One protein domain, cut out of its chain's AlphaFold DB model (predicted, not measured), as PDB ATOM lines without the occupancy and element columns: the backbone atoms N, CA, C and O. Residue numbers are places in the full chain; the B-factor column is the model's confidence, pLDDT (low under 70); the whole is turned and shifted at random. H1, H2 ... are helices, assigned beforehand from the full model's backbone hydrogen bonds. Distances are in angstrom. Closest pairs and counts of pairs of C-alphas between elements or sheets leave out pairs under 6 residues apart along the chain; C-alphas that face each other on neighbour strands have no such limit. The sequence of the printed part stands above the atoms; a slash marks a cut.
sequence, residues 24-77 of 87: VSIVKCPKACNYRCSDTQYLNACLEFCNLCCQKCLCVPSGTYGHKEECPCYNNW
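This is residues 24 to 77 of the 87 residues of an uncharacterized protein of Vitis vinifera (UniProt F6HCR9). The longest helix, H2, folds back on the shorter H1 as a crossed helical hairpin, and a long loop of residues 58 to 71 leads from the end of H2 to a very short helix, H3, which packs on the last residues of H2, 53 to 57. The printed part has 54 residues with three named helices, H1, H2 and H3 in that order along the chain, and no named strand; the class is all helix. The whole is compact, with a radius of gyration of the C-alphas of 10.0 A, and rounded, with spans of 25 by 22 by 16 A.

H2 takes residues 43 to 57 and measures 20.4 A from its first to its last C-alpha, from Leu 43 at (42.560, -16.568, -54.359) to Cys 57 at (44.952, -12.153, -34.597). H1 takes residues 28 to 36, 12.1 A long, and begins with C-alpha 28 at (34.948, -17.817, -38.065). H3 takes residues 72 to 76, 5.9 A long, and ends with C-alpha 76 at (50.443, -4.235, -38.070).

H2 touches H1, and their closest C-alphas, those of Cys 33 and Cys 50, are 5.7 A apart. The two form a helical hairpin, running opposite ways at a steep tilt of 42 degrees. H2 touches H3 with residues 53 to 57 alone; the closest C-alphas, those of Cys 57 and Cys 73, are 5.6 A apart. H1 and H3 are apart. In H1, H2 and H3 every O i to N i+4 pair is within hydrogen-bond range.

The two C-alphas farthest apart are those of Val 24 and Gln 41, at 29.5 A. The printed part has no cut. The link from H1 to H2, of 6 residues, is short, and the link from H2 to H3, of 14 residues, is long. The mean pLDDT of the printed part is 92.6, and residues 24 to 27 are under 70.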
ATOM      1  N   VAL A  24      33.080 -19.923 -31.180       55.47
ATOM      2  CA  VAL A  24      33.235 -18.474 -31.439       55.47
ATOM      3  C   VAL A  24      34.501 -18.036 -32.173       55.47
ATOM      4  O   VAL A  24      34.446 -16.980 -32.806       55.47
ATOM      5  N   SER A  25      35.592 -18.805 -32.184       52.41
ATOM      6  CA  SER A  25      36.879 -18.259 -32.673       52.41
ATOM      7  C   SER A  25      37.514 -19.022 -33.837       52.41
ATOM      8  O   SER A  25      38.035 -18.393 -34.752       52.41
ATOM      9  N   ILE A  26      37.440 -20.358 -33.869       55.97
ATOM     10  CA  ILE A  26      38.150 -21.164 -34.886       55.97
ATOM     11  C   ILE A  26      37.345 -21.295 -36.190       55.97
ATOM     12  O   ILE A  26      37.906 -21.208 -37.281       55.97
ATOM     13  N   VAL A  27      36.017 -21.422 -36.101       59.75
ATOM     14  CA  VAL A  27      35.131 -21.596 -37.273       59.75
ATOM     15  C   VAL A  27      34.895 -20.281 -38.036       59.75
ATOM     16  O   VAL A  27      34.500 -20.290 -39.203       59.75
ATOM     17  N   LYS A  28      35.178 -19.123 -37.426       73.25
ATOM     18  CA  LYS A  28      34.948 -17.817 -38.065       73.25
ATOM     19  C   LYS A  28      35.989 -17.463 -39.127       73.25
ATOM     20  O   LYS A  28      35.644 -16.766 -40.080       73.25
ATOM     21  N   CYS A  29      37.219 -17.965 -39.005       90.38
ATOM     22  CA  CYS A  29      38.300 -17.617 -39.928       90.38
ATOM     23  C   CYS A  29      38.036 -18.065 -41.374       90.38
ATOM     24  O   CYS A  29      38.068 -17.198 -42.249       90.38
ATOM     25  N   PRO A  30      37.682 -19.338 -41.658       90.25
ATOM     26  CA  PRO A  30      37.471 -19.779 -43.037       90.25
ATOM     27  C   PRO A  30      36.377 -18.979 -43.749       90.25
ATOM     28  O   PRO A  30      36.564 -18.528 -44.875       90.25
ATOM     29  N   LYS A  31      35.244 -18.734 -43.076       93.00
ATOM     30  CA  LYS A  31      34.125 -17.983 -43.660       93.00
ATOM     31  C   LYS A  31      34.485 -16.515 -43.911       93.00
ATOM     32  O   LYS A  31      34.184 -16.002 -44.985       93.00
ATOM     33  N   ALA A  32      35.124 -15.853 -42.947       94.81
ATOM     34  CA  ALA A  32      35.520 -14.454 -43.095       94.81
ATOM     35  C   ALA A  32      36.599 -14.279 -44.174       94.81
ATOM     36  O   ALA A  32      36.488 -13.385 -45.008       94.81
ATOM     37  N   CYS A  33      37.593 -15.171 -44.220       97.06
ATOM     38  CA  CYS A  33      38.635 -15.144 -45.241       97.06
ATOM     39  C   CYS A  33      38.110 -15.459 -46.644       97.06
ATOM     40  O   CYS A  33      38.544 -14.819 -47.596       97.06
ATOM     41  N   ASN A  34      37.132 -16.361 -46.779       96.62
ATOM     42  CA  ASN A  34      36.460 -16.596 -48.060       96.62
ATOM     43  C   ASN A  34      35.795 -15.326 -48.599       96.62
ATOM     44  O   ASN A  34      35.919 -15.033 -49.783       96.62
ATOM     45  N   TYR A  35      35.129 -14.548 -47.739       97.19
ATOM     46  CA  TYR A  35      34.561 -13.266 -48.150       97.19
ATOM     47  C   TYR A  35      35.653 -12.240 -48.470       97.19
ATOM     48  O   TYR A  35      35.649 -11.669 -49.556       97.19
ATOM     49  N   ARG A  36      36.630 -12.060 -47.574       97.75
ATOM     50  CA  ARG A  36      37.744 -11.116 -47.744       97.75
ATOM     51  C   ARG A  36      38.503 -11.331 -49.059       97.75
ATOM     52  O   ARG A  36      38.879 -10.368 -49.708       97.75
ATOM     53  N   CYS A  37      38.688 -12.586 -49.459       98.06
ATOM     54  CA  CYS A  37      39.407 -12.979 -50.670       98.06
ATOM     55  C   CYS A  37      38.504 -13.204 -51.894       98.06
ATOM     56  O   CYS A  37      38.976 -13.733 -52.894       98.06
ATOM     57  N   SER A  38      37.220 -12.839 -51.836       97.75
ATOM     58  CA  SER A  38      36.266 -13.121 -52.923       97.75
ATOM     59  C   SER A  38      36.485 -12.288 -54.191       97.75
ATOM     60  O   SER A  38      36.050 -12.703 -55.261       97.75
ATOM     61  N   ASP A  39      37.190 -11.158 -54.088       97.44
ATOM     62  CA  ASP A  39      37.434 -10.210 -55.185       97.44
ATOM     63  C   ASP A  39      38.938 -10.059 -55.486       97.44
ATOM     64  O   ASP A  39      39.490  -8.966 -55.586       97.44
ATOM     65  N   THR A  40      39.655 -11.184 -55.545       95.12
ATOM     66  CA  THR A  40      41.075 -11.207 -55.921       95.12
ATOM     67  C   THR A  40      41.367 -12.296 -56.941       95.12
ATOM     68  O   THR A  40      40.832 -13.400 -56.881       95.12
ATOM     69  N   GLN A  41      42.282 -12.002 -57.862       96.12
ATOM     70  CA  GLN A  41      42.785 -12.977 -58.832       96.12
ATOM     71  C   GLN A  41      43.743 -13.995 -58.183       96.12
ATOM     72  O   GLN A  41      43.981 -15.065 -58.737       96.12
ATOM     73  N   TYR A  42      44.263 -13.696 -56.985       95.94
ATOM     74  CA  TYR A  42      45.224 -14.528 -56.251       95.94
ATOM     75  C   TYR A  42      44.565 -15.297 -55.097       95.94
ATOM     76  O   TYR A  42      45.056 -15.277 -53.965       95.94
ATOM     77  N   LEU A  43      43.437 -15.961 -55.371       96.38
ATOM     78  CA  LEU A  43      42.560 -16.568 -54.359       96.38
ATOM     79  C   LEU A  43      43.310 -17.459 -53.353       96.38
ATOM     80  O   LEU A  43      43.199 -17.248 -52.148       96.38
ATOM     81  N   ASN A  44      44.111 -18.412 -53.835       97.00
ATOM     82  CA  ASN A  44      44.802 -19.375 -52.970       97.00
ATOM     83  C   ASN A  44      45.785 -18.692 -52.008       97.00
ATOM     84  O   ASN A  44      45.766 -18.967 -50.810       97.00
ATOM     85  N   ALA A  45      46.590 -17.754 -52.518       97.38
ATOM     86  CA  ALA A  45      47.543 -17.009 -51.701       97.38
ATOM     87  C   ALA A  45      46.821 -16.113 -50.682       97.38
ATOM     88  O   ALA A  45      47.194 -16.075 -49.511       97.38
ATOM     89  N   CYS A  46      45.749 -15.430 -51.099       98.06
ATOM     90  CA  CYS A  46      44.945 -14.613 -50.194       98.06
ATOM     91  C   CYS A  46      44.357 -15.453 -49.053       98.06
ATOM     92  O   CYS A  46      44.481 -15.070 -47.890       98.06
ATOM     93  N   LEU A  47      43.766 -16.613 -49.357       97.62
ATOM     94  CA  LEU A  47      43.192 -17.499 -48.344       97.62
ATOM     95  C   LEU A  47      44.253 -18.020 -47.373       97.62
ATOM     96  O   LEU A  47      44.001 -18.051 -46.169       97.62
ATOM     97  N   GLU A  48      45.433 -18.395 -47.863       97.19
ATOM     98  CA  GLU A  48      46.532 -18.874 -47.024       97.19
ATOM     99  C   GLU A  48      46.974 -17.802 -46.018       97.19
ATOM    100  O   GLU A  48      46.942 -18.024 -44.802       97.19
ATOM    101  N   PHE A  49      47.303 -16.600 -46.501       97.44
ATOM    102  CA  PHE A  49      47.742 -15.510 -45.630       97.44
ATOM    103  C   PHE A  49      46.617 -14.975 -44.744       97.44
ATOM    104  O   PHE A  49      46.856 -14.685 -43.573       97.44
ATOM    105  N   CYS A  50      45.384 -14.881 -45.249       97.69
ATOM    106  CA  CYS A  50      44.247 -14.458 -44.440       97.69
ATOM    107  C   CYS A  50      44.008 -15.424 -43.278       97.69
ATOM    108  O   CYS A  50      43.882 -14.969 -42.142       97.69
ATOM    109  N   ASN A  51      43.995 -16.739 -43.523       96.12
ATOM    110  CA  ASN A  51      43.781 -17.726 -42.463       96.12
ATOM    111  C   ASN A  51      44.929 -17.719 -41.449       96.12
ATOM    112  O   ASN A  51      44.667 -17.755 -40.248       96.12
ATOM    113  N   LEU A  52      46.178 -17.578 -41.901       96.25
ATOM    114  CA  LEU A  52      47.335 -17.403 -41.019       96.25
ATOM    115  C   LEU A  52      47.172 -16.170 -40.110       96.25
ATOM    116  O   LEU A  52      47.388 -16.240 -38.898       96.25
ATOM    117  N   CYS A  53      46.778 -15.034 -40.687       97.00
ATOM    118  CA  CYS A  53      46.525 -13.795 -39.953       97.00
ATOM    119  C   CYS A  53      45.329 -13.904 -39.014       97.00
ATOM    120  O   CYS A  53      45.417 -13.457 -37.873       97.00
ATOM    121  N   CYS A  54      44.252 -14.558 -39.435       96.00
ATOM    122  CA  CYS A  54      43.074 -14.761 -38.610       96.00
ATOM    123  C   CYS A  54      43.352 -15.697 -37.432       96.00
ATOM    124  O   CYS A  54      42.950 -15.396 -36.319       96.00
ATOM    125  N   GLN A  55      44.105 -16.781 -37.617       93.44
ATOM    126  CA  GLN A  55      44.474 -17.669 -36.510       93.44
ATOM    127  C   GLN A  55      45.344 -16.963 -35.468       93.44
ATOM    128  O   GLN A  55      45.196 -17.202 -34.272       93.44
ATOM    129  N   LYS A  56      46.234 -16.068 -35.912       93.06
ATOM    130  CA  LYS A  56      47.089 -15.294 -35.009       93.06
ATOM    131  C   LYS A  56      46.343 -14.160 -34.306       93.06
ATOM    132  O   LYS A  56      46.551 -13.935 -33.120       93.06
ATOM    133  N   CYS A  57      45.547 -13.407 -35.053       94.50
ATOM    134  CA  CYS A  57      44.952 -12.153 -34.597       94.50
ATOM    135  C   CYS A  57      43.481 -12.285 -34.183       94.50
ATOM    136  O   CYS A  57      42.923 -11.327 -33.658       94.50
ATOM    137  N   LEU A  58      42.856 -13.437 -34.446       92.38
ATOM    138  CA  LEU A  58      41.447 -13.758 -34.179       92.38
ATOM    139  C   LEU A  58      40.456 -12.731 -34.761       92.38
ATOM    140  O   LEU A  58      39.357 -12.553 -34.242       92.38
ATOM    141  N   CYS A  59      40.854 -12.046 -35.839       94.06
ATOM    142  CA  CYS A  59      40.135 -10.930 -36.452       94.06
ATOM    143  C   CYS A  59      40.413 -10.898 -37.962       94.06
ATOM    144  O   CYS A  59      41.557 -11.096 -38.382       94.06
ATOM    145  N   VAL A  60      39.380 -10.633 -38.766       96.12
ATOM    146  CA  VAL A  60      39.467 -10.359 -40.211       96.12
ATOM    147  C   VAL A  60      38.715  -9.054 -40.466       96.12
ATOM    148  O   VAL A  60      37.570  -8.962 -40.020       96.12
ATOM    149  N   PRO A  61      39.316  -8.060 -41.143       97.12
ATOM    150  CA  PRO A  61      38.643  -6.789 -41.376       97.12
ATOM    151  C   PRO A  61      37.508  -6.906 -42.400       97.12
ATOM    152  O   PRO A  61      37.510  -7.805 -43.247       97.12
ATOM    153  N   SER A  62      36.551  -5.984 -42.332       96.50
ATOM    154  CA  SER A  62      35.377  -5.939 -43.200       96.50
ATOM    155  C   SER A  62      35.723  -5.662 -44.672       96.50
ATOM    156  O   SER A  62      36.798  -5.162 -45.005       96.50
ATOM    157  N   GLY A  63      34.816  -6.022 -45.585       96.69
ATOM    158  CA  GLY A  63      35.011  -5.856 -47.032       96.69
ATOM    159  C   GLY A  63      36.047  -6.808 -47.649       96.69
ATOM    160  O   GLY A  63      36.560  -7.717 -46.995       96.69
ATOM    161  N   THR A  64      36.343  -6.602 -48.934       97.25
ATOM    162  CA  THR A  64      37.326  -7.379 -49.719       97.25
ATOM    163  C   THR A  64      38.695  -6.695 -49.814       97.25
ATOM    164  O   THR A  64      39.691  -7.328 -50.157       97.25
ATOM    165  N   TYR A  65      38.773  -5.408 -49.467       94.44
ATOM    166  CA  TYR A  65      39.994  -4.607 -49.474       94.44
ATOM    167  C   TYR A  65      39.917  -3.497 -48.412       94.44
ATOM    168  O   TYR A  65      38.829  -3.055 -48.054       94.44
ATOM    169  N   GLY A  66      41.064  -3.024 -47.912       94.62
ATOM    170  CA  GLY A  66      41.116  -1.919 -46.942       94.62
ATOM    171  C   GLY A  66      40.659  -2.298 -45.524       94.62
ATOM    172  O   GLY A  66      40.800  -3.452 -45.116       94.62
ATOM    173  N   HIS A  67      40.186  -1.310 -44.757       96.88
ATOM    174  CA  HIS A  67      39.621  -1.458 -43.402       96.88
ATOM    175  C   HIS A  67      40.519  -2.141 -42.365       96.88
ATOM    176  O   HIS A  67      40.059  -2.644 -41.342       96.88
ATOM    177  N   LYS A  68      41.831  -2.193 -42.609       96.00
ATOM    178  CA  LYS A  68      42.760  -2.948 -41.761       96.00
ATOM    179  C   LYS A  68      42.818  -2.380 -40.339       96.00
ATOM    180  O   LYS A  68      43.088  -3.128 -39.405       96.00
ATOM    181  N   GLU A  69      42.522  -1.099 -40.158       96.12
ATOM    182  CA  GLU A  69      42.399  -0.415 -38.871       96.12
ATOM    183  C   GLU A  69      41.379  -1.051 -37.911       96.12
ATOM    184  O   GLU A  69      41.571  -0.950 -36.701       96.12
ATOM    185  N   GLU A  70      40.372  -1.776 -38.416       96.81
ATOM    186  CA  GLU A  70      39.415  -2.533 -37.591       96.81
ATOM    187  C   GLU A  70      40.092  -3.658 -36.794       96.81
ATOM    188  O   GLU A  70      39.669  -4.001 -35.691       96.81
ATOM    189  N   CYS A  71      41.173  -4.222 -37.341       96.62
ATOM    190  CA  CYS A  71      41.932  -5.314 -36.744       96.62
ATOM    191  C   CYS A  71      43.413  -4.903 -36.601       96.62
ATOM    192  O   CYS A  71      44.238  -5.274 -37.445       96.62
ATOM    193  N   PRO A  72      43.818  -4.206 -35.518       96.88
ATOM    194  CA  PRO A  72      45.179  -3.680 -35.373       96.88
ATOM    195  C   PRO A  72      46.293  -4.729 -35.515       96.88
ATOM    196  O   PRO A  72      47.305  -4.470 -36.161       96.88
ATOM    197  N   CYS A  73      46.105  -5.941 -34.977       97.25
ATOM    198  CA  CYS A  73      47.065  -7.043 -35.143       97.25
ATOM    199  C   CYS A  73      47.226  -7.451 -36.617       97.25
ATOM    200  O   CYS A  73      48.349  -7.623 -37.088       97.25
ATOM    201  N   TYR A  74      46.116  -7.551 -37.355       96.56
ATOM    202  CA  TYR A  74      46.096  -7.905 -38.775       96.56
ATOM    203  C   TYR A  74      46.792  -6.825 -39.620       96.56
ATOM    204  O   TYR A  74      47.591  -7.135 -40.501       96.56
ATOM    205  N   ASN A  75      46.547  -5.547 -39.311       97.44
ATOM    206  CA  ASN A  75      47.157  -4.408 -40.001       97.44
ATOM    207  C   ASN A  75      48.671  -4.294 -39.768       97.44
ATOM    208  O   ASN A  75      49.462  -4.046 -40.687       97.44
ATOM    209  N   ASN A  76      49.074  -4.473 -38.510       96.94
ATOM    210  CA  ASN A  76      50.443  -4.235 -38.070       96.94
ATOM    211  C   ASN A  76      51.361  -5.430 -38.322       96.94
ATOM    212  O   ASN A  76      52.573  -5.311 -38.144       96.94
ATOM    213  N   TRP A  77      50.833  -6.576 -38.761       96.19
ATOM    214  CA  TRP A  77      51.680  -7.716 -39.069       96.19
ATOM    215  C   TRP A  77      52.397  -7.517 -40.408       96.19
ATOM    216  O   TRP A  77      51.782  -7.500 -41.478       96.19
TER     217      TRP A  77